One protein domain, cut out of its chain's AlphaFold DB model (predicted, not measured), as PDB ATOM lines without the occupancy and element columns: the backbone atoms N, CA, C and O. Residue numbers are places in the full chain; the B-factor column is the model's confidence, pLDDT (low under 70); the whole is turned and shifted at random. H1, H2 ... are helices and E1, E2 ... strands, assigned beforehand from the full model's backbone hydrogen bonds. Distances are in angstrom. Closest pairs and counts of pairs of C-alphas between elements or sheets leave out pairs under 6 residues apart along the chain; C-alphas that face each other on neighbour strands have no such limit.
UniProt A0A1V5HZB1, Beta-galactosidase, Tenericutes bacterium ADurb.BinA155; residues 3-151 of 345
ATOM      1  N   VAL A   3     -39.961  30.753 -33.552       97.69
ATOM      2  CA  VAL A   3     -39.734  29.330 -33.266       97.69
ATOM      3  C   VAL A   3     -38.601  28.857 -34.172       97.69
ATOM      4  O   VAL A   3     -38.774  28.762 -35.384       97.69
ATOM      5  N   SER A   4     -37.420  28.606 -33.608       97.75
ATOM      6  CA  SER A   4     -36.222  28.284 -34.397       97.75
ATOM      7  C   SER A   4     -36.154  26.830 -34.861       97.75
ATOM      8  O   SER A   4     -35.464  26.553 -35.836       97.75
ATOM      9  N   GLU A   5     -36.844  25.912 -34.179       98.44
ATOM     10  CA  GLU A   5     -36.880  24.486 -34.513       98.44
ATOM     11  C   GLU A   5     -38.211  23.864 -34.077       98.44
ATOM     12  O   GLU A   5     -38.758  24.206 -33.028       98.44
ATOM     13  N   PHE A   6     -38.717  22.910 -34.857       98.56
ATOM     14  CA  PHE A   6     -39.824  22.038 -34.463       98.56
ATOM     15  C   PHE A   6     -39.770  20.704 -35.219       98.56
ATOM     16  O   PHE A   6     -39.102  20.587 -36.246       98.56
ATOM     17  N   ASN A   7     -40.511  19.705 -34.731       98.50
ATOM     18  CA  ASN A   7     -40.482  18.316 -35.203       98.50
ATOM     19  C   ASN A   7     -39.111  17.641 -35.028       98.50
ATOM     20  O   ASN A   7     -38.758  17.289 -33.903       98.50
ATOM     21  N   GLY A   8     -38.382  17.367 -36.111       98.12
ATOM     22  CA  GLY A   8     -37.138  16.602 -36.080       98.12
ATOM     23  C   GLY A   8     -37.253  15.272 -35.329       98.12
ATOM     24  O   GLY A   8     -38.059  14.403 -35.676       98.12
ATOM     25  N   HIS A   9     -36.474  15.137 -34.255       98.00
ATOM     26  CA  HIS A   9     -36.414  13.929 -33.425       98.00
ATOM     27  C   HIS A   9     -37.760  13.533 -32.789       98.00
ATOM     28  O   HIS A   9     -37.933  12.385 -32.387       98.00
ATOM     29  N   MET A  10     -38.744  14.442 -32.738       98.50
ATOM     30  CA  MET A  10     -40.095  14.150 -32.246       98.50
ATOM     31  C   MET A  10     -40.901  13.237 -33.186       98.50
ATOM     32  O   MET A  10     -41.924  12.674 -32.772       98.50
ATOM     33  N   TYR A  11     -40.508  13.122 -34.464       98.62
ATOM     34  CA  TYR A  11     -41.150  12.225 -35.432       98.62
ATOM     35  C   TYR A  11     -40.239  11.831 -36.621       98.62
ATOM     36  O   TYR A  11     -40.558  12.162 -37.767       98.62
ATOM     37  N   PRO A  12     -39.137  11.087 -36.395       98.56
ATOM     38  CA  PRO A  12     -38.203  10.720 -37.461       98.56
ATOM     39  C   PRO A  12     -38.902   9.918 -38.558       98.56
ATOM     40  O   PRO A  12     -39.609   8.959 -38.253       98.56
ATOM     41  N   THR A  13     -38.734  10.288 -39.821       98.75
ATOM     42  CA  THR A  13     -39.480   9.696 -40.935       98.75
ATOM     43  C   THR A  13     -38.564   9.408 -42.118       98.75
ATOM     44  O   THR A  13     -38.031  10.326 -42.748       98.75
ATOM     45  N   LYS A  14     -38.399   8.124 -42.436       98.44
ATOM     46  CA  LYS A  14     -37.616   7.626 -43.572       98.44
ATOM     47  C   LYS A  14     -38.400   7.778 -44.885       98.44
ATOM     48  O   LYS A  14     -39.634   7.764 -44.864       98.44
ATOM     49  N   PRO A  15     -37.727   7.900 -46.043       96.94
ATOM     50  CA  PRO A  15     -38.419   7.999 -47.332       96.94
ATOM     51  C   PRO A  15     -39.212   6.732 -47.708       96.94
ATOM     52  O   PRO A  15     -40.202   6.842 -48.435       96.94
ATOM     53  N   TRP A  16     -38.839   5.574 -47.153       96.31
ATOM     54  CA  TRP A  16     -39.508   4.274 -47.316       96.31
ATOM     55  C   TRP A  16     -40.375   3.853 -46.116       96.31
ATOM     56  O   TRP A  16     -40.803   2.704 -46.042       96.31
ATOM     57  N   ASP A  17     -40.633   4.745 -45.152       97.38
ATOM     58  CA  ASP A  17     -41.611   4.444 -44.100       97.38
ATOM     59  C   ASP A  17     -43.018   4.238 -44.707       97.38
ATOM     60  O   ASP A  17     -43.321   4.816 -45.760       97.38
ATOM     61  N   PRO A  18     -43.922   3.498 -44.027       95.06
ATOM     62  CA  PRO A  18     -45.306   3.334 -44.465       95.06
ATOM     63  C   PRO A  18     -45.973   4.664 -44.821       95.06
ATOM     64  O   PRO A  18     -45.742   5.680 -44.149       95.06
ATOM     65  N   ILE A  19     -46.808   4.676 -45.865       94.75
ATOM     66  CA  ILE A  19     -47.403   5.915 -46.393       94.75
ATOM     67  C   ILE A  19     -48.114   6.739 -45.310       94.75
ATOM     68  O   ILE A  19     -47.893   7.947 -45.220       94.75
ATOM     69  N   ASP A  20     -48.849   6.085 -44.406       93.88
ATOM     70  CA  ASP A  20     -49.542   6.728 -43.283       93.88
ATOM     71  C   ASP A  20     -48.580   7.532 -42.393       93.88
ATOM     72  O   ASP A  20     -48.902   8.633 -41.937       93.88
ATOM     73  N   ARG A  21     -47.368   7.012 -42.160       96.94
ATOM     74  CA  ARG A  21     -46.332   7.708 -41.389       96.94
ATOM     75  C   ARG A  21     -45.788   8.903 -42.164       96.94
ATOM     76  O   ARG A  21     -45.663   9.982 -41.584       96.94
ATOM     77  N   ARG A  22     -45.512   8.744 -43.460       97.75
ATOM     78  CA  ARG A  22     -44.993   9.826 -44.318       97.75
ATOM     79  C   ARG A  22     -45.990  10.976 -44.476       97.75
ATOM     80  O   ARG A  22     -45.596  12.139 -44.402       97.75
ATOM     81  N   VAL A  23     -47.282  10.675 -44.588       97.75
ATOM     82  CA  VAL A  23     -48.359  11.678 -44.574       97.75
ATOM     83  C   VAL A  23     -48.472  12.327 -43.199       97.75
ATOM     84  O   VAL A  23     -48.526  13.550 -43.092       97.75
ATOM     85  N   LYS A  24     -48.450  11.539 -42.118       98.25
ATOM     86  CA  LYS A  24     -48.511  12.077 -40.753       98.25
ATOM     87  C   LYS A  24     -47.326  12.984 -40.424       98.25
ATOM     88  O   LYS A  24     -47.517  13.952 -39.691       98.25
ATOM     89  N   HIS A  25     -46.146  12.711 -40.975       98.81
ATOM     90  CA  HIS A  25     -44.991  13.602 -40.907       98.81
ATOM     91  C   HIS A  25     -45.322  14.963 -41.531       98.81
ATOM     92  O   HIS A  25     -45.246  15.974 -40.837       98.81
ATOM     93  N   ALA A  26     -45.816  14.991 -42.772       98.69
ATOM     94  CA  ALA A  26     -46.254  16.226 -43.425       98.69
ATOM     95  C   ALA A  26     -47.336  16.963 -42.611       98.69
ATOM     96  O   ALA A  26     -47.203  18.149 -42.335       98.69
ATOM     97  N   LEU A  27     -48.360  16.260 -42.117       98.75
ATOM     98  CA  LEU A  27     -49.424  16.872 -41.310       98.75
ATOM     99  C   LEU A  27     -48.940  17.396 -39.949       98.75
ATOM    100  O   LEU A  27     -49.565  18.281 -39.376       98.75
ATOM    101  N   ARG A  28     -47.859  16.852 -39.379       98.75
ATOM    102  CA  ARG A  28     -47.231  17.432 -38.178       98.75
ATOM    103  C   ARG A  28     -46.559  18.759 -38.497       98.75
ATOM    104  O   ARG A  28     -46.703  19.691 -37.717       98.75
ATOM    105  N   HIS A  29     -45.883  18.863 -39.640       98.81
ATOM    106  CA  HIS A  29     -45.377  20.148 -40.118       98.81
ATOM    107  C   HIS A  29     -46.522  21.134 -40.388       98.81
ATOM    108  O   HIS A  29     -46.431  22.278 -39.961       98.81
ATOM    109  N   ALA A  30     -47.625  20.677 -40.992       98.62
ATOM    110  CA  ALA A  30     -48.786  21.518 -41.289       98.62
ATOM    111  C   ALA A  30     -49.391  22.139 -40.028       98.62
ATOM    112  O   ALA A  30     -49.651  23.331 -40.023       98.62
ATOM    113  N   ARG A  31     -49.545  21.361 -38.946       98.56
ATOM    114  CA  ARG A  31     -50.087  21.865 -37.672       98.56
ATOM    115  C   ARG A  31     -49.227  22.964 -37.061       98.56
ATOM    116  O   ARG A  31     -49.760  23.987 -36.669       98.56
ATOM    117  N   VAL A  32     -47.906  22.774 -37.009       98.19
ATOM    118  CA  VAL A  32     -47.018  23.797 -36.429       98.19
ATOM    119  C   VAL A  32     -46.989  25.059 -37.291       98.19
ATOM    120  O   VAL A  32     -46.953  26.158 -36.753       98.19
ATOM    121  N   LEU A  33     -47.011  24.914 -38.620       97.88
ATOM    122  CA  LEU A  33     -47.091  26.064 -39.521       97.88
ATOM    123  C   LEU A  33     -48.431  26.796 -39.382       97.88
ATOM    124  O   LEU A  33     -48.422  28.017 -39.297       97.88
ATOM    125  N   ASP A  34     -49.548  26.071 -39.326       98.12
ATOM    126  CA  ASP A  34     -50.880  26.649 -39.116       98.12
ATOM    127  C   ASP A  34     -50.947  27.431 -37.800       98.12
ATOM    128  O   ASP A  34     -51.297  28.608 -37.803       98.12
ATOM    129  N   ASP A  35     -50.498  26.815 -36.702       96.62
ATOM    130  CA  ASP A  35     -50.411  27.478 -35.402       96.62
ATOM    131  C   ASP A  35     -49.524  28.727 -35.487       96.62
ATOM    132  O   ASP A  35     -49.895  29.776 -34.975       96.62
ATOM    133  N   ALA A  36     -48.373  28.663 -36.166       96.50
ATOM    134  CA  ALA A  36     -47.484  29.816 -36.312       96.50
ATOM    135  C   ALA A  36     -48.133  30.977 -37.087       96.50
ATOM    136  O   ALA A  36     -47.919  32.131 -36.719       96.50
ATOM    137  N   TYR A  37     -48.936  30.693 -38.119       96.00
ATOM    138  CA  TYR A  37     -49.687  31.717 -38.856       96.00
ATOM    139  C   TYR A  37     -50.825  32.342 -38.035       96.00
ATOM    140  O   TYR A  37     -51.255  33.451 -38.349       96.00
ATOM    141  N   ALA A  38     -51.295  31.676 -36.977       96.38
ATOM    142  CA  ALA A  38     -52.369  32.181 -36.122       96.38
ATOM    143  C   ALA A  38     -51.951  33.365 -35.225       96.38
ATOM    144  O   ALA A  38     -52.817  34.128 -34.795       96.38
ATOM    145  N   TYR A  39     -50.653  33.526 -34.926       95.00
ATOM    146  CA  TYR A  39     -50.144  34.503 -33.949       95.00
ATOM    147  C   TYR A  39     -49.332  35.627 -34.616       95.00
ATOM    148  O   TYR A  39     -48.170  35.412 -34.970       95.00
ATOM    149  N   PRO A  40     -49.870  36.857 -34.734       93.44
ATOM    150  CA  PRO A  40     -49.168  37.987 -35.357       93.44
ATOM    151  C   PRO A  40     -47.848  38.393 -34.673       93.44
ATOM    152  O   PRO A  40     -46.983  39.005 -35.299       93.44
ATOM    153  N   GLU A  41     -47.674  38.085 -33.387       95.62
ATOM    154  CA  GLU A  41     -46.453  38.342 -32.613       95.62
ATOM    155  C   GLU A  41     -45.318  37.327 -32.872       95.62
ATOM    156  O   GLU A  41     -44.152  37.561 -32.492       95.62
ATOM    157  N   LEU A  42     -45.640  36.200 -33.518       96.06
ATOM    158  CA  LEU A  42     -44.657  35.248 -34.015       96.06
ATOM    159  C   LEU A  42     -44.156  35.711 -35.384       96.06
ATOM    160  O   LEU A  42     -44.887  35.799 -36.360       96.06
ATOM    161  N   SER A  43     -42.853  35.962 -35.470       95.88
ATOM    162  CA  SER A  43     -42.173  36.315 -36.718       95.88
ATOM    163  C   SER A  43     -42.032  35.120 -37.670       95.88
ATOM    164  O   SER A  43     -41.635  35.306 -38.817       95.88
ATOM    165  N   GLY A  44     -42.308  33.900 -37.198       94.50
ATOM    166  CA  GLY A  44     -42.302  32.677 -37.997       94.50
ATOM    167  C   GLY A  44     -41.891  31.431 -37.211       94.50
ATOM    168  O   GLY A  44     -41.575  31.492 -36.016       94.50
ATOM    169  N   ALA A  45     -41.867  30.300 -37.919       97.19
ATOM    170  CA  ALA A  45     -41.416  29.009 -37.414       97.19
ATOM    171  C   ALA A  45     -40.524  28.294 -38.440       97.19
ATOM    172  O   ALA A  45     -40.868  28.200 -39.619       97.19
ATOM    173  N   ILE A  46     -39.389  27.762 -37.987       98.38
ATOM    174  CA  ILE A  46     -38.405  27.071 -38.826       98.38
ATOM    175  C   ILE A  46     -38.430  25.581 -38.480       98.38
ATOM    176  O   ILE A  46     -38.201  25.180 -37.341       98.38
ATOM    177  N   GLY A  47     -38.754  24.747 -39.469       98.44
ATOM    178  CA  GLY A  47     -38.836  23.300 -39.278       98.44
ATOM    179  C   GLY A  47     -37.455  22.663 -39.200       98.44
ATOM    180  O   GLY A  47     -36.593  22.950 -40.031       98.44
ATOM    181  N   TRP A  48     -37.269  21.741 -38.258       98.56
ATOM    182  CA  TRP A  48     -36.111  20.855 -38.250       98.56
ATOM    183  C   TRP A  48     -36.458  19.578 -39.032       98.56
ATOM    184  O   TRP A  48     -37.284  18.790 -38.575       98.56
ATOM    185  N   CYS A  49     -35.894  19.324 -40.212       98.75
ATOM    186  CA  CYS A  49     -34.905  20.122 -40.956       98.75
ATOM    187  C   CYS A  49     -35.100  19.982 -42.478       98.75
ATOM    188  O   CYS A  49     -36.011  19.301 -42.950       98.75
ATOM    189  N   ALA A  50     -34.244  20.633 -43.272       98.62
ATOM    190  CA  ALA A  50     -34.344  20.588 -44.731       98.62
ATOM    191  C   ALA A  50     -34.095  19.179 -45.307       98.62
ATOM    192  O   ALA A  50     -34.870  18.706 -46.133       98.62
ATOM    193  N   PHE A  51     -33.031  18.508 -44.866       98.62
ATOM    194  CA  PHE A  51     -32.594  17.204 -45.369       98.62
ATOM    195  C   PHE A  51     -32.112  16.317 -44.225       98.62
ATOM    196  O   PHE A  51     -31.636  16.834 -43.213       98.62
ATOM    197  N   ASP A  52     -32.232  15.002 -44.399       98.75
ATOM    198  CA  ASP A  52     -31.598  14.027 -43.508       98.75
ATOM    199  C   ASP A  52     -30.079  14.250 -43.478       98.75
ATOM    200  O   ASP A  52     -29.485  14.730 -44.447       98.75
ATOM    201  N   TYR A  53     -29.441  13.933 -42.352       98.69
ATOM    202  CA  TYR A  53     -28.026  14.228 -42.144       98.69
ATOM    203  C   TYR A  53     -27.327  13.147 -41.325       98.69
ATOM    204  O   TYR A  53     -27.921  12.539 -40.429       98.69
ATOM    205  N   ASN A  54     -26.043  12.952 -41.629       98.56
ATOM    206  CA  ASN A  54     -25.175  12.077 -40.853       98.56
ATOM    207  C   ASN A  54     -24.964  12.643 -39.445       98.56
ATOM    208  O   ASN A  54     -24.888  13.859 -39.259       98.56
ATOM    209  N   THR A  55     -24.842  11.767 -38.455       98.38
ATOM    210  CA  THR A  55     -24.716  12.133 -37.044       98.38
ATOM    211  C   THR A  55     -23.799  11.173 -36.278       98.38
ATOM    212  O   THR A  55     -23.353  10.149 -36.796       98.38
ATOM    213  N   HIS A  56     -23.496  11.520 -35.029       97.69
ATOM    214  CA  HIS A  56     -22.707  10.692 -34.118       97.69
ATOM    215  C   HIS A  56     -23.510   9.480 -33.624       97.69
ATOM    216  O   HIS A  56     -24.731   9.441 -33.739       97.69
ATOM    217  N   GLN A  57     -22.817   8.499 -33.040       96.38
ATOM    218  CA  GLN A  57     -23.402   7.246 -32.538       96.38
ATOM    219  C   GLN A  57     -24.544   7.428 -31.518       96.38
ATOM    220  O   GLN A  57     -25.384   6.543 -31.386       96.38
ATOM    221  N   ASP A  58     -24.583   8.561 -30.812       97.44
ATOM    222  CA  ASP A  58     -25.576   8.833 -29.763       97.44
ATOM    223  C   ASP A  58     -26.954   9.227 -30.330       97.44
ATOM    224  O   ASP A  58     -27.931   9.328 -29.587       97.44
ATOM    225  N   PHE A  59     -27.047   9.466 -31.644       97.25
ATOM    226  CA  PHE A  59     -28.247   9.961 -32.314       97.25
ATOM    227  C   PHE A  59     -28.599   9.135 -33.559       97.25
ATOM    228  O   PHE A  59     -27.798   8.373 -34.096       97.25
ATOM    229  N   GLY A  60     -29.812   9.347 -34.070       95.75
ATOM    230  CA  GLY A  60     -30.282   8.712 -35.302       95.75
ATOM    231  C   GLY A  60     -30.908   7.339 -35.073       95.75
ATOM    232  O   GLY A  60     -31.388   7.038 -33.982       95.75
ATOM    233  N   SER A  61     -30.968   6.516 -36.125       95.62
ATOM    234  CA  SER A  61     -31.576   5.173 -36.070       95.62
ATOM    235  C   SER A  61     -30.562   4.044 -35.835       95.62
ATOM    236  O   SER A  61     -30.878   2.888 -36.099       95.62
ATOM    237  N   GLY A  62     -29.355   4.368 -35.355       97.12
ATOM    238  CA  GLY A  62     -28.245   3.416 -35.191       97.12
ATOM    239  C   GLY A  62     -27.391   3.207 -36.450       97.12
ATOM    240  O   GLY A  62     -26.397   2.496 -36.408       97.12
ATOM    241  N   ASP A  63     -27.748   3.861 -37.550       97.19
ATOM    242  CA  ASP A  63     -27.068   3.865 -38.852       97.19
ATOM    243  C   ASP A  63     -26.312   5.176 -39.115       97.19
ATOM    244  O   ASP A  63     -25.935   5.473 -40.244       97.19
ATOM    245  N   HIS A  64     -26.104   5.973 -38.063       97.56
ATOM    246  CA  HIS A  64     -25.495   7.300 -38.123       97.56
ATOM    247  C   HIS A  64     -26.280   8.314 -38.966       97.56
ATOM    248  O   HIS A  64     -25.691   9.294 -39.411       97.56
ATOM    249  N   ILE A  65     -27.598   8.140 -39.144       98.31
ATOM    250  CA  ILE A  65     -28.455   9.097 -39.860       98.31
ATOM    251  C   ILE A  65     -29.626   9.563 -38.985       98.31
ATOM    252  O   ILE A  65     -30.383   8.779 -38.403       98.31
ATOM    253  N   CYS A  66     -29.817  10.880 -38.932       98.62
ATOM    254  CA  CYS A  66     -31.027  11.506 -38.411       98.62
ATOM    255  C   CYS A  66     -32.045  11.710 -39.542       98.62
ATOM    256  O   CYS A  66     -31.919  12.640 -40.340       98.62
ATOM    257  N   TYR A  67     -33.089  10.876 -39.571       98.62
ATOM    258  CA  TYR A  67     -34.180  10.946 -40.555       98.62
ATOM    259  C   TYR A  67     -35.207  12.032 -40.216       98.62
ATOM    260  O   TYR A  67     -36.376  11.751 -39.953       98.62
ATOM    261  N   HIS A  68     -34.750  13.272 -40.120       98.81
ATOM    262  CA  HIS A  68     -35.548  14.423 -39.692       98.81
ATOM    263  C   HIS A  68     -35.962  15.324 -40.857       98.81
ATOM    264  O   HIS A  68     -36.819  16.189 -40.702       98.81
ATOM    265  N   GLY A  69     -35.329  15.153 -42.015       98.75
ATOM    266  CA  GLY A  69     -35.493  16.033 -43.149       98.75
ATOM    267  C   GLY A  69     -36.864  15.903 -43.793       98.75
ATOM    268  O   GLY A  69     -37.410  14.802 -43.928       98.75
ATOM    269  N   VAL A  70     -37.380  17.024 -44.292       98.75
ATOM    270  CA  VAL A  70     -38.473  17.028 -45.279       98.75
ATOM    271  C   VAL A  70     -38.008  16.507 -46.648       98.75
ATOM    272  O   VAL A  70     -38.831  16.131 -47.482       98.75
ATOM    273  N   ALA A  71     -36.694  16.432 -46.863       98.56
ATOM    274  CA  ALA A  71     -36.019  15.726 -47.945       98.56
ATOM    275  C   ALA A  71     -35.048  14.668 -47.384       98.56
ATOM    276  O   ALA A  71     -34.689  14.707 -46.207       98.56
ATOM    277  N   ASP A  72     -34.630  13.714 -48.213       98.19
ATOM    278  CA  ASP A  72     -33.557  12.775 -47.867       98.19
ATOM    279  C   ASP A  72     -32.170  13.458 -47.865       98.19
ATOM    280  O   ASP A  72     -32.037  14.652 -48.167       98.19
ATOM    281  N   ILE A  73     -31.114  12.702 -47.547       97.75
ATOM    282  CA  ILE A  73     -29.733  13.213 -47.516       97.75
ATOM    283  C   ILE A  73     -29.240  13.671 -48.900       97.75
ATOM    284  O   ILE A  73     -28.358  14.524 -49.012       97.75
ATOM    285  N   PHE A  74     -29.853  13.181 -49.972       97.50
ATOM    286  CA  PHE A  74     -29.579  13.573 -51.350       97.50
ATOM    287  C   PHE A  74     -30.388  14.793 -51.804       97.50
ATOM    288  O   PHE A  74     -30.202  15.275 -52.924       97.50
ATOM    289  N   ARG A  75     -31.222  15.358 -50.920       97.12
ATOM    290  CA  ARG A  75     -32.153  16.464 -51.181       97.12
ATOM    291  C   ARG A  75     -33.243  16.061 -52.182       97.12
ATOM    292  O   ARG A  75     -33.759  16.913 -52.914       97.12
ATOM    293  N   ASN A  76     -33.593  14.779 -52.231       97.44
ATOM    294  CA  ASN A  76     -34.808  14.301 -52.870       97.44
ATOM    295  C   ASN A  76     -35.984  14.516 -51.919       97.44
ATOM    296  O   ASN A  76     -35.918  14.244 -50.720       97.44
ATOM    297  N   ARG A  77     -37.074  15.063 -52.448       97.12
ATOM    298  CA  ARG A  77     -38.214  15.514 -51.646       97.12
ATOM    299  C   ARG A  77     -39.000  14.327 -51.093       97.12
ATOM    300  O   ARG A  77     -39.401  13.453 -51.856       97.12
ATOM    301  N   LYS A  78     -39.305  14.353 -49.792       98.19
ATOM    302  CA  LYS A  78     -40.362  13.521 -49.195       98.19
ATOM    303  C   LYS A  78     -41.699  14.262 -49.298       98.19
ATOM    304  O   LYS A  78     -41.730  15.459 -49.576       98.19
ATOM    305  N   ILE A  79     -42.804  13.582 -48.981       97.81
ATOM    306  CA  ILE A  79     -44.161  14.171 -48.972       97.81
ATOM    307  C   ILE A  79     -44.210  15.481 -48.163       97.81
ATOM    308  O   ILE A  79     -44.797  16.462 -48.604       97.81
ATOM    309  N   ALA A  80     -43.525  15.533 -47.015       98.56
ATOM    310  CA  ALA A  80     -43.483  16.722 -46.163       98.56
ATOM    311  C   ALA A  80     -42.893  17.964 -46.851       98.56
ATOM    312  O   ALA A  80     -43.291  19.072 -46.507       98.56
ATOM    313  N   ALA A  81     -42.001  17.821 -47.838       98.56
ATOM    314  CA  ALA A  81     -41.479  18.972 -48.577       98.56
ATOM    315  C   ALA A  81     -42.566  19.655 -49.421       98.56
ATOM    316  O   ALA A  81     -42.563  20.880 -49.535       98.56
ATOM    317  N   TYR A  82     -43.518  18.893 -49.967       98.62
ATOM    318  CA  TYR A  82     -44.583  19.438 -50.811       98.62
ATOM    319  C   TYR A  82     -45.564  20.320 -50.039       98.62
ATOM    320  O   TYR A  82     -46.124  21.238 -50.625       98.62
ATOM    321  N   LEU A  83     -45.701  20.125 -48.721       98.44
ATOM    322  CA  LEU A  83     -46.420  21.065 -47.860       98.44
ATOM    323  C   LEU A  83     -45.781  22.461 -47.900       98.44
ATOM    324  O   LEU A  83     -46.483  23.449 -48.063       98.44
ATOM    325  N   TYR A  84     -44.457  22.549 -47.739       98.44
ATOM    326  CA  TYR A  84     -43.739  23.829 -47.763       98.44
ATOM    327  C   TYR A  84     -43.770  24.463 -49.152       98.44
ATOM    328  O   TYR A  84     -43.965  25.674 -49.283       98.44
ATOM    329  N   GLN A  85     -43.600  23.644 -50.196       98.31
ATOM    330  CA  GLN A  85     -43.704  24.117 -51.573       98.31
ATOM    331  C   GLN A  85     -45.092  24.683 -51.850       98.31
ATOM    332  O   GLN A  85     -45.175  25.774 -52.399       98.31
ATOM    333  N   SER A  86     -46.167  24.013 -51.425       98.12
ATOM    334  CA  SER A  86     -47.522  24.492 -51.704       98.12
ATOM    335  C   SER A  86     -47.839  25.827 -51.035       98.12
ATOM    336  O   SER A  86     -48.747  26.503 -51.487       98.12
ATOM    337  N   GLN A  87     -47.097  26.238 -49.998       97.56
ATOM    338  CA  GLN A  87     -47.278  27.557 -49.374       97.56
ATOM    339  C   GLN A  87     -46.577  28.699 -50.125       97.56
ATOM    340  O   GLN A  87     -46.858  29.862 -49.852       97.56
ATOM    341  N   THR A  88     -45.606  28.393 -50.994       95.06
ATOM    342  CA  THR A  88     -44.645  29.392 -51.508       95.06
ATOM    343  C   THR A  88     -44.383  29.315 -53.011       95.06
ATOM    344  O   THR A  88     -43.821  30.248 -53.577       95.06
ATOM    345  N   GLN A  89     -44.753  28.214 -53.661       96.12
ATOM    346  CA  GLN A  89     -44.495  27.932 -55.070       96.12
ATOM    347  C   GLN A  89     -45.806  27.633 -55.791       96.12
ATOM    348  O   GLN A  89     -46.776  27.182 -55.183       96.12
ATOM    349  N   GLU A  90     -45.813  27.846 -57.102       94.38
ATOM    350  CA  GLU A  90     -46.953  27.514 -57.954       94.38
ATOM    351  C   GLU A  90     -46.818  26.119 -58.570       94.38
ATOM    352  O   GLU A  90     -45.707  25.623 -58.775       94.38
ATOM    353  N   ASN A  91     -47.953  25.529 -58.956       94.12
ATOM    354  CA  ASN A  91     -48.038  24.235 -59.645       94.12
ATOM    355  C   ASN A  91     -47.525  23.063 -58.794       94.12
ATOM    356  O   ASN A  91     -46.849  22.155 -59.284       94.12
ATOM    357  N   VAL A  92     -47.854  23.076 -57.503       98.06
ATOM    358  CA  VAL A  92     -47.515  22.008 -56.563       98.06
ATOM    359  C   VAL A  92     -48.677  21.029 -56.503       98.06
ATOM    360  O   VAL A  92     -49.819  21.429 -56.286       98.06
ATOM    361  N   PHE A  93     -48.409  19.738 -56.686       98.25
ATOM    362  CA  PHE A  93     -49.449  18.713 -56.649       98.25
ATOM    363  C   PHE A  93     -48.889  17.352 -56.234       98.25
ATOM    364  O   PHE A  93     -48.420  16.585 -57.073       98.25
ATOM    365  N   GLU A  94     -48.951  17.051 -54.937       98.25
ATOM    366  CA  GLU A  94     -48.522  15.762 -54.384       98.25
ATOM    367  C   GLU A  94     -49.689  15.054 -53.694       98.25
ATOM    368  O   GLU A  94     -50.311  15.593 -52.775       98.25
ATOM    369  N   VAL A  95     -49.969  13.820 -54.116       98.00
ATOM    370  CA  VAL A  95     -51.020  12.978 -53.534       98.00
ATOM    371  C   VAL A  95     -50.400  12.061 -52.481       98.00
ATOM    372  O   VAL A  95     -49.615  11.174 -52.795       98.00
ATOM    373  N   GLY A  96     -50.790  12.242 -51.220       96.00
ATOM    374  CA  GLY A  96     -50.306  11.484 -50.066       96.00
ATOM    375  C   GLY A  96     -50.908  10.084 -49.933       96.00
ATOM    376  O   GLY A  96     -51.261   9.672 -48.837       96.00
ATOM    377  N   THR A  97     -51.090   9.355 -51.031       93.94
ATOM    378  CA  THR A  97     -51.503   7.947 -51.014       93.94
ATOM    379  C   THR A  97     -51.047   7.249 -52.288       93.94
ATOM    380  O   THR A  97     -50.850   7.886 -53.319       93.94
ATOM    381  N   THR A  98     -50.920   5.929 -52.231       89.62
ATOM    382  CA  THR A  98     -50.760   5.066 -53.411       89.62
ATOM    383  C   THR A  98     -52.003   4.215 -53.672       89.62
ATOM    384  O   THR A  98     -52.077   3.543 -54.696       89.62
ATOM    385  N   PHE A  99     -52.967   4.208 -52.739       88.44
ATOM    386  CA  PHE A  99     -54.060   3.230 -52.661       88.44
ATOM    387  C   PHE A  99     -53.602   1.762 -52.758       88.44
ATOM    388  O   PHE A  99     -54.387   0.876 -53.103       88.44
ATOM    389  N   ALA A 100     -52.343   1.479 -52.411       87.81
ATOM    390  CA  ALA A 100     -51.854   0.118 -52.277       87.81
ATOM    391  C   ALA A 100     -52.515  -0.535 -51.054       87.81
ATOM    392  O   ALA A 100     -52.194  -0.219 -49.909       87.81
ATOM    393  N   VAL A 101     -53.445  -1.457 -51.306       83.44
ATOM    394  CA  VAL A 101     -54.281  -2.091 -50.273       83.44
ATOM    395  C   VAL A 101     -53.439  -2.743 -49.170       83.44
ATOM    396  O   VAL A 101     -53.755  -2.597 -47.995       83.44
ATOM    397  N   GLY A 102     -52.337  -3.404 -49.534       86.69
ATOM    398  CA  GLY A 102     -51.444  -4.071 -48.578       86.69
ATOM    399  C   GLY A 102     -50.579  -3.136 -47.726       86.69
ATOM    400  O   GLY A 102     -49.937  -3.610 -46.797       86.69
ATOM    401  N   ASP A 103     -50.549  -1.834 -48.024       86.62
ATOM    402  CA  ASP A 103     -49.756  -0.848 -47.276       86.62
ATOM    403  C   ASP A 103     -50.536  -0.240 -46.099       86.62
ATOM    404  O   ASP A 103     -49.969   0.295 -45.147       86.62
ATOM    405  N   SER A 104     -51.867  -0.322 -46.158       86.12
ATOM    406  CA  SER A 104     -52.758   0.192 -45.124       86.12
ATOM    407  C   SER A 104     -53.147  -0.911 -44.144       86.12
ATOM    408  O   SER A 104     -53.602  -1.985 -44.540       86.12
ATOM    409  N   ASN A 105     -53.057  -0.621 -42.843       87.69
ATOM    410  CA  ASN A 105     -53.549  -1.530 -41.804       87.69
ATOM    411  C   ASN A 105     -55.006  -1.925 -42.077       87.69
ATOM    412  O   ASN A 105     -55.833  -1.047 -42.348       87.69
ATOM    413  N   GLU A 106     -55.303  -3.220 -41.940       88.56
ATOM    414  CA  GLU A 106     -56.626  -3.820 -42.186       88.56
ATOM    415  C   GLU A 106     -57.094  -3.716 -43.651       88.56
ATOM    416  O   GLU A 106     -58.282  -3.876 -43.924       88.56
ATOM    417  N   CYS A 107     -56.182  -3.453 -44.597       86.88
ATOM    418  CA  CYS A 107     -56.502  -3.272 -46.016       86.88
ATOM    419  C   CYS A 107     -57.531  -2.152 -46.262       86.88
ATOM    420  O   CYS A 107     -58.291  -2.187 -47.231       86.88
ATOM    421  N   LEU A 108     -57.588  -1.177 -45.350       88.44
ATOM    422  CA  LEU A 108     -58.582  -0.111 -45.371       88.44
ATOM    423  C   LEU A 108     -58.244   0.946 -46.414       88.44
ATOM    424  O   LEU A 108     -57.087   1.326 -46.592       88.44
ATOM    425  N   MET A 109     -59.282   1.481 -47.048       88.75
ATOM    426  CA  MET A 109     -59.153   2.609 -47.957       88.75
ATOM    427  C   MET A 109     -59.109   3.896 -47.130       88.75
ATOM    428  O   MET A 109     -60.137   4.501 -46.828       88.75
ATOM    429  N   ARG A 110     -57.906   4.276 -46.692       91.19
ATOM    430  CA  ARG A 110     -57.682   5.477 -45.878       91.19
ATOM    431  C   ARG A 110     -57.965   6.748 -46.678       91.19
ATOM    432  O   ARG A 110     -57.738   6.790 -47.887       91.19
ATOM    433  N   ALA A 111     -58.412   7.793 -45.979       93.75
ATOM    434  CA  ALA A 111     -58.475   9.133 -46.547       93.75
ATOM    435  C   ALA A 111     -57.092   9.573 -47.039       93.75
ATOM    436  O   ALA A 111     -56.071   9.259 -46.422       93.75
ATOM    437  N   ALA A 112     -57.071  10.321 -48.134       95.31
ATOM    438  CA  ALA A 112     -55.849  10.827 -48.732       95.31
ATOM    439  C   ALA A 112     -55.752  12.338 -48.535       95.31
ATOM    440  O   ALA A 112     -56.740  13.048 -48.688       95.31
ATOM    441  N   TYR A 113     -54.557  12.841 -48.241       98.31
ATOM    442  CA  TYR A 113     -54.282  14.274 -48.301       98.31
ATOM    443  C   TYR A 113     -53.589  14.613 -49.613       98.31
ATOM    444  O   TYR A 113     -52.665  13.910 -50.022       98.31
ATOM    445  N   VAL A 114     -54.001  15.707 -50.245       98.75
ATOM    446  CA  VAL A 114     -53.311  16.297 -51.393       98.75
ATOM    447  C   VAL A 114     -52.647  17.595 -50.946       98.75
ATOM    448  O   VAL A 114     -53.316  18.506 -50.456       98.75
ATOM    449  N   PHE A 115     -51.327  17.679 -51.101       98.75
ATOM    450  CA  PHE A 115     -50.532  18.870 -50.803       98.75
ATOM    451  C   PHE A 115     -50.371  19.669 -52.097       98.75
ATOM    452  O   PHE A 115     -49.702  19.221 -53.031       98.75
ATOM    453  N   THR A 116     -51.052  20.811 -52.188       98.69
ATOM    454  CA  THR A 116     -51.185  21.553 -53.445       98.69
ATOM    455  C   THR A 116     -51.506  23.028 -53.226       98.69
ATOM    456  O   THR A 116     -52.049  23.388 -52.186       98.69
ATOM    457  N   ASP A 117     -51.168  23.864 -54.209       98.00
ATOM    458  CA  ASP A 117     -51.598  25.264 -54.324       98.00
ATOM    459  C   ASP A 117     -52.907  25.430 -55.134       98.00
ATOM    460  O   ASP A 117     -53.302  26.552 -55.451       98.00
ATOM    461  N   CYS A 118     -53.569  24.327 -55.512       98.44
ATOM    462  CA  CYS A 118     -54.856  24.341 -56.214       98.44
ATOM    463  C   CYS A 118     -56.016  24.796 -55.311       98.44
ATOM    464  O   CYS A 118     -56.036  24.517 -54.114       98.44
ATOM    465  N   ASP A 119     -57.040  25.401 -55.919       98.31
ATOM    466  CA  ASP A 119     -58.261  25.846 -55.231       98.31
ATOM    467  C   ASP A 119     -59.144  24.665 -54.810       98.31
ATOM    468  O   ASP A 119     -59.847  24.723 -53.803       98.31
ATOM    469  N   TYR A 120     -59.156  23.602 -55.619       98.69
ATOM    470  CA  TYR A 120     -59.875  22.362 -55.344       98.69
ATOM    471  C   TYR A 120     -59.312  21.193 -56.160       98.69
ATOM    472  O   TYR A 120     -58.583  21.370 -57.142       98.69
ATOM    473  N   VAL A 121     -59.696  19.981 -55.760       98.75
ATOM    474  CA  VAL A 121     -59.367  18.730 -56.449       98.75
ATOM    475  C   VAL A 121     -60.638  17.979 -56.805       98.75
ATOM    476  O   VAL A 121     -61.538  17.832 -55.984       98.75
ATOM    477  N   GLU A 122     -60.708  17.470 -58.027       98.69
ATOM    478  CA  GLU A 122     -61.724  16.504 -58.434       98.69
ATOM    479  C   GLU A 122     -61.151  15.091 -58.366       98.69
ATOM    480  O   GLU A 122     -60.054  14.834 -58.871       98.69
ATOM    481  N   LEU A 123     -61.909  14.174 -57.767       98.38
ATOM    482  CA  LEU A 123     -61.602  12.750 -57.779       98.38
ATOM    483  C   LEU A 123     -62.462  12.039 -58.819       98.38
ATOM    484  O   LEU A 123     -63.667  12.274 -58.921       98.38
ATOM    485  N   TYR A 124     -61.838  11.120 -59.541       96.94
ATOM    486  CA  TYR A 124     -62.480  10.223 -60.486       96.94
ATOM    487  C   TYR A 124     -62.092   8.777 -60.188       96.94
ATOM    488  O   TYR A 124     -60.969   8.509 -59.757       96.94
ATOM    489  N   ARG A 125     -62.998   7.845 -60.487       93.12
ATOM    490  CA  ARG A 125     -62.734   6.402 -60.493       93.12
ATOM    491  C   ARG A 125     -63.136   5.834 -61.845       93.12
ATOM    492  O   ARG A 125     -64.303   5.936 -62.216       93.12
ATOM    493  N   ASN A 126     -62.193   5.228 -62.568       91.94
ATOM    494  CA  ASN A 126     -62.421   4.687 -63.916       91.94
ATOM    495  C   ASN A 126     -63.155   5.703 -64.820       91.94
ATOM    496  O   ASN A 126     -64.219   5.407 -65.365       91.94
ATOM    497  N   ASP A 127     -62.633   6.933 -64.872       91.81
ATOM    498  CA  ASP A 127     -63.174   8.086 -65.612       91.81
ATOM    499  C   ASP A 127     -64.548   8.615 -65.157       91.81
ATOM    500  O   ASP A 127     -65.046   9.602 -65.701       91.81
ATOM    501  N   ARG A 128     -65.154   8.035 -64.114       94.38
ATOM    502  CA  ARG A 128     -66.393   8.545 -63.513       94.38
ATOM    503  C   ARG A 128     -66.085   9.557 -62.422       94.38
ATOM    504  O   ARG A 128     -65.308   9.267 -61.515       94.38
ATOM    505  N   PHE A 129     -66.704  10.730 -62.511       97.12
ATOM    506  CA  PHE A 129     -66.579  11.784 -61.507       97.12
ATOM    507  C   PHE A 129     -67.163  11.323 -60.170       97.12
ATOM    508  O   PHE A 129     -68.315  10.901 -60.118       97.12
ATOM    509  N   ILE A 130     -66.365  11.418 -59.106       96.31
ATOM    510  CA  ILE A 130     -66.764  11.095 -57.737       96.31
ATOM    511  C   ILE A 130     -67.226  12.369 -57.043       96.31
ATOM    512  O   ILE A 130     -68.398  12.498 -56.707       96.31
ATOM    513  N   LYS A 131     -66.314  13.315 -56.800       97.56
ATOM    514  CA  LYS A 131     -66.600  14.504 -55.990       97.56
ATOM    515  C   LYS A 131     -65.516  15.570 -56.145       97.56
ATOM    516  O   LYS A 131     -64.377  15.265 -56.503       97.56
ATOM    517  N   LYS A 132     -65.880  16.815 -55.818       98.44
ATOM    518  CA  LYS A 132     -64.965  17.941 -55.578       98.44
ATOM    519  C   LYS A 132     -64.575  18.027 -54.101       98.44
ATOM    520  O   LYS A 132     -65.447  18.005 -53.235       98.44
ATOM    521  N   PHE A 133     -63.286  18.197 -53.842       98.69
ATOM    522  CA  PHE A 133     -62.699  18.391 -52.519       98.69
ATOM    523  C   PHE A 133     -62.004  19.744 -52.451       98.69
ATOM    524  O   PHE A 133     -61.336  20.150 -53.400       98.69
ATOM    525  N   PHE A 134     -62.158  20.422 -51.321       98.62
ATOM    526  CA  PHE A 134     -61.649  21.770 -51.086       98.62
ATOM    527  C   PHE A 134     -60.615  21.758 -49.951       98.62
ATOM    528  O   PHE A 134     -60.589  20.791 -49.181       98.62
ATOM    529  N   PRO A 135     -59.767  22.798 -49.838       98.56
ATOM    530  CA  PRO A 135     -58.781  22.922 -48.768       98.56
ATOM    531  C   PRO A 135     -59.403  22.691 -47.389       98.56
ATOM    532  O   PRO A 135     -60.475  23.225 -47.092       98.56
ATOM    533  N   ASP A 136     -58.739  21.897 -46.546       98.25
ATOM    534  CA  ASP A 136     -59.214  21.538 -45.205       98.25
ATOM    535  C   ASP A 136     -59.002  22.683 -44.201       98.25
ATOM    536  O   ASP A 136     -58.296  22.572 -43.198       98.25
ATOM    537  N   GLN A 137     -59.660  23.806 -44.477       97.19
ATOM    538  CA  GLN A 137     -59.663  25.020 -43.657       97.19
ATOM    539  C   GLN A 137     -60.281  24.789 -42.272       97.19
ATOM    540  O   GLN A 137     -60.153  25.615 -41.378       97.19
ATOM    541  N   LYS A 138     -60.966  23.657 -42.065       97.19
ATOM    542  CA  LYS A 138     -61.475  23.282 -40.748       97.19
ATOM    543  C   LYS A 138     -60.338  22.875 -39.812       97.19
ATOM    544  O   LYS A 138     -60.378  23.233 -38.639       97.19
ATOM    545  N   ASN A 139     -59.378  22.091 -40.307       97.56
ATOM    546  CA  ASN A 139     -58.245  21.621 -39.509       97.56
ATOM    547  C   ASN A 139     -56.998  22.504 -39.655       97.56
ATOM    548  O   ASN A 139     -56.135  22.441 -38.784       97.56
ATOM    549  N   PHE A 140     -56.907  23.296 -40.728       98.44
ATOM    550  CA  PHE A 140     -55.792  24.207 -41.003       98.44
ATOM    551  C   PHE A 140     -56.291  25.593 -41.470       98.44
ATOM    552  O   PHE A 140     -56.123  25.933 -42.643       98.44
ATOM    553  N   PRO A 141     -56.969  26.364 -40.598       98.25
ATOM    554  CA  PRO A 141     -57.610  27.633 -40.960       98.25
ATOM    555  C   PRO A 141     -56.652  28.792 -41.280       98.25
ATOM    556  O   PRO A 141     -57.100  29.819 -41.792       98.25
ATOM    557  N   HIS A 142     -55.368  28.681 -40.941       97.94
ATOM    558  CA  HIS A 142     -54.395  29.771 -41.063       97.94
ATOM    559  C   HIS A 142     -53.357  29.524 -42.166       97.94
ATOM    560  O   HIS A 142     -52.686  30.460 -42.600       97.94
ATOM    561  N   LEU A 143     -53.224  28.284 -42.655       97.94
ATOM    562  CA  LEU A 143     -52.408  27.997 -43.834       97.94
ATOM    563  C   LEU A 143     -52.970  28.701 -45.076       97.94
ATOM    564  O   LEU A 143     -54.148  28.562 -45.411       97.94
ATOM    565  N   HIS A 144     -52.092  29.366 -45.830       95.81
ATOM    566  CA  HIS A 144     -52.447  29.958 -47.124       95.81
ATOM    567  C   HIS A 144     -53.005  28.902 -48.088       95.81
ATOM    568  O   HIS A 144     -54.004  29.130 -48.767       95.81
ATOM    569  N   HIS A 145     -52.372  27.726 -48.106       97.75
ATOM    570  CA  HIS A 145     -52.783  26.579 -48.903       97.75
ATOM    571  C   HIS A 145     -52.915  25.351 -47.999       97.75
ATOM    572  O   HIS A 145     -52.003  24.521 -47.903       97.75
ATOM    573  N   ALA A 146     -54.049  25.253 -47.299       98.56
ATOM    574  CA  ALA A 146     -54.382  24.085 -46.491       98.56
ATOM    575  C   ALA A 146     -54.425  22.807 -47.359       98.56
ATOM    576  O   ALA A 146     -55.020  22.830 -48.443       98.56
ATOM    577  N   PRO A 147     -53.840  21.678 -46.906       98.62
ATOM    578  CA  PRO A 147     -53.951  20.404 -47.610       98.62
ATOM    579  C   PRO A 147     -55.413  20.026 -47.880       98.62
ATOM    580  O   PRO A 147     -56.288  20.250 -47.044       98.62
ATOM    581  N   ILE A 148     -55.686  19.421 -49.035       98.81
ATOM    582  CA  ILE A 148     -57.036  18.987 -49.408       98.81
ATOM    583  C   ILE A 148     -57.246  17.556 -48.915       98.81
ATOM    584  O   ILE A 148     -56.534  16.643 -49.339       98.81
ATOM    585  N   LEU A 149     -58.220  17.359 -48.026       98.50
ATOM    586  CA  LEU A 149     -58.620  16.040 -47.537       98.50
ATOM    587  C   LEU A 149     -59.602  15.386 -48.518       98.50
ATOM    588  O   LEU A 149     -60.670  15.925 -48.798       98.50
ATOM    589  N   VAL A 150     -59.241  14.207 -49.010       98.00
ATOM    590  CA  VAL A 150     -60.056  13.350 -49.874       98.00
ATOM    591  C   VAL A 150     -60.528  12.150 -49.054       98.00
ATOM    592  O   VAL A 150     -59.775  11.203 -48.821       98.00
ATOM    593  N   ASP A 151     -61.778  12.216 -48.604       96.00
ATOM    594  CA  ASP A 151     -62.412  11.280 -47.666       96.00
ATOM    595  C   ASP A 151     -63.758  10.723 -48.175       96.00
ATOM    596  O   ASP A 151     -64.544  10.170 -47.406       96.00
TER     597      ASP A 151
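Overview. This is residues 3 to 151 of the 345 residues of the protein "Beta-galactosidase" of Tenericutes bacterium ADurb.BinA155 (UniProt A0A1V5HZB1). With little regular structure, a long helix H1 and shorter H2 lie side by side on a small sheet E1, E2, E5; the hairpin E3 and E4 extends one end, the loop around Gln 57 the other. The 149 printed residues, 53 in named elements, run H1 H2 E1 E2 E3 E4 E5, mixed helices and strands, both sheets antiparallel. Compact: radius of gyration of the C-alphas 16.2 A, spans 53 by 43 by 26 A.

Along the chain. H1, residues 19 to 38, 28.6 A, begins at C-alpha (-47.403, 5.915, -46.393). H2 is 79 to 88, E1 93 to 95, E2 112 to 116, E3 120 to 125, E4 128 to 133, E5 148 to 150, ending at C-alpha (-60.056, 13.350, -49.874).

Arrangement. H1 touches H2 with residues 22 to 30 alone, closest C-alphas Ala 26 and Ala 80, 3.9 A, at a shallow tilt of 31 degrees. Two layers: helices on one face of the sheet. N 94 and O 115 (E1, E2) are 3.0 A apart, N 114 and O 148 (E2, E5) 2.8 A, N 123 and O 131 (E3, E4) 3.0 A. Every O i to N i+4 pair is within hydrogen-bond range in H1, 3 of 6 in H2.

Size, cuts and confidence. The farthest C-alphas, Gln 57 and Arg 128, are 53.0 A apart. Links H1 to H2, E1 to E2 and E4 to E5 are long. The printed part has no cut; no printed residue is under 70.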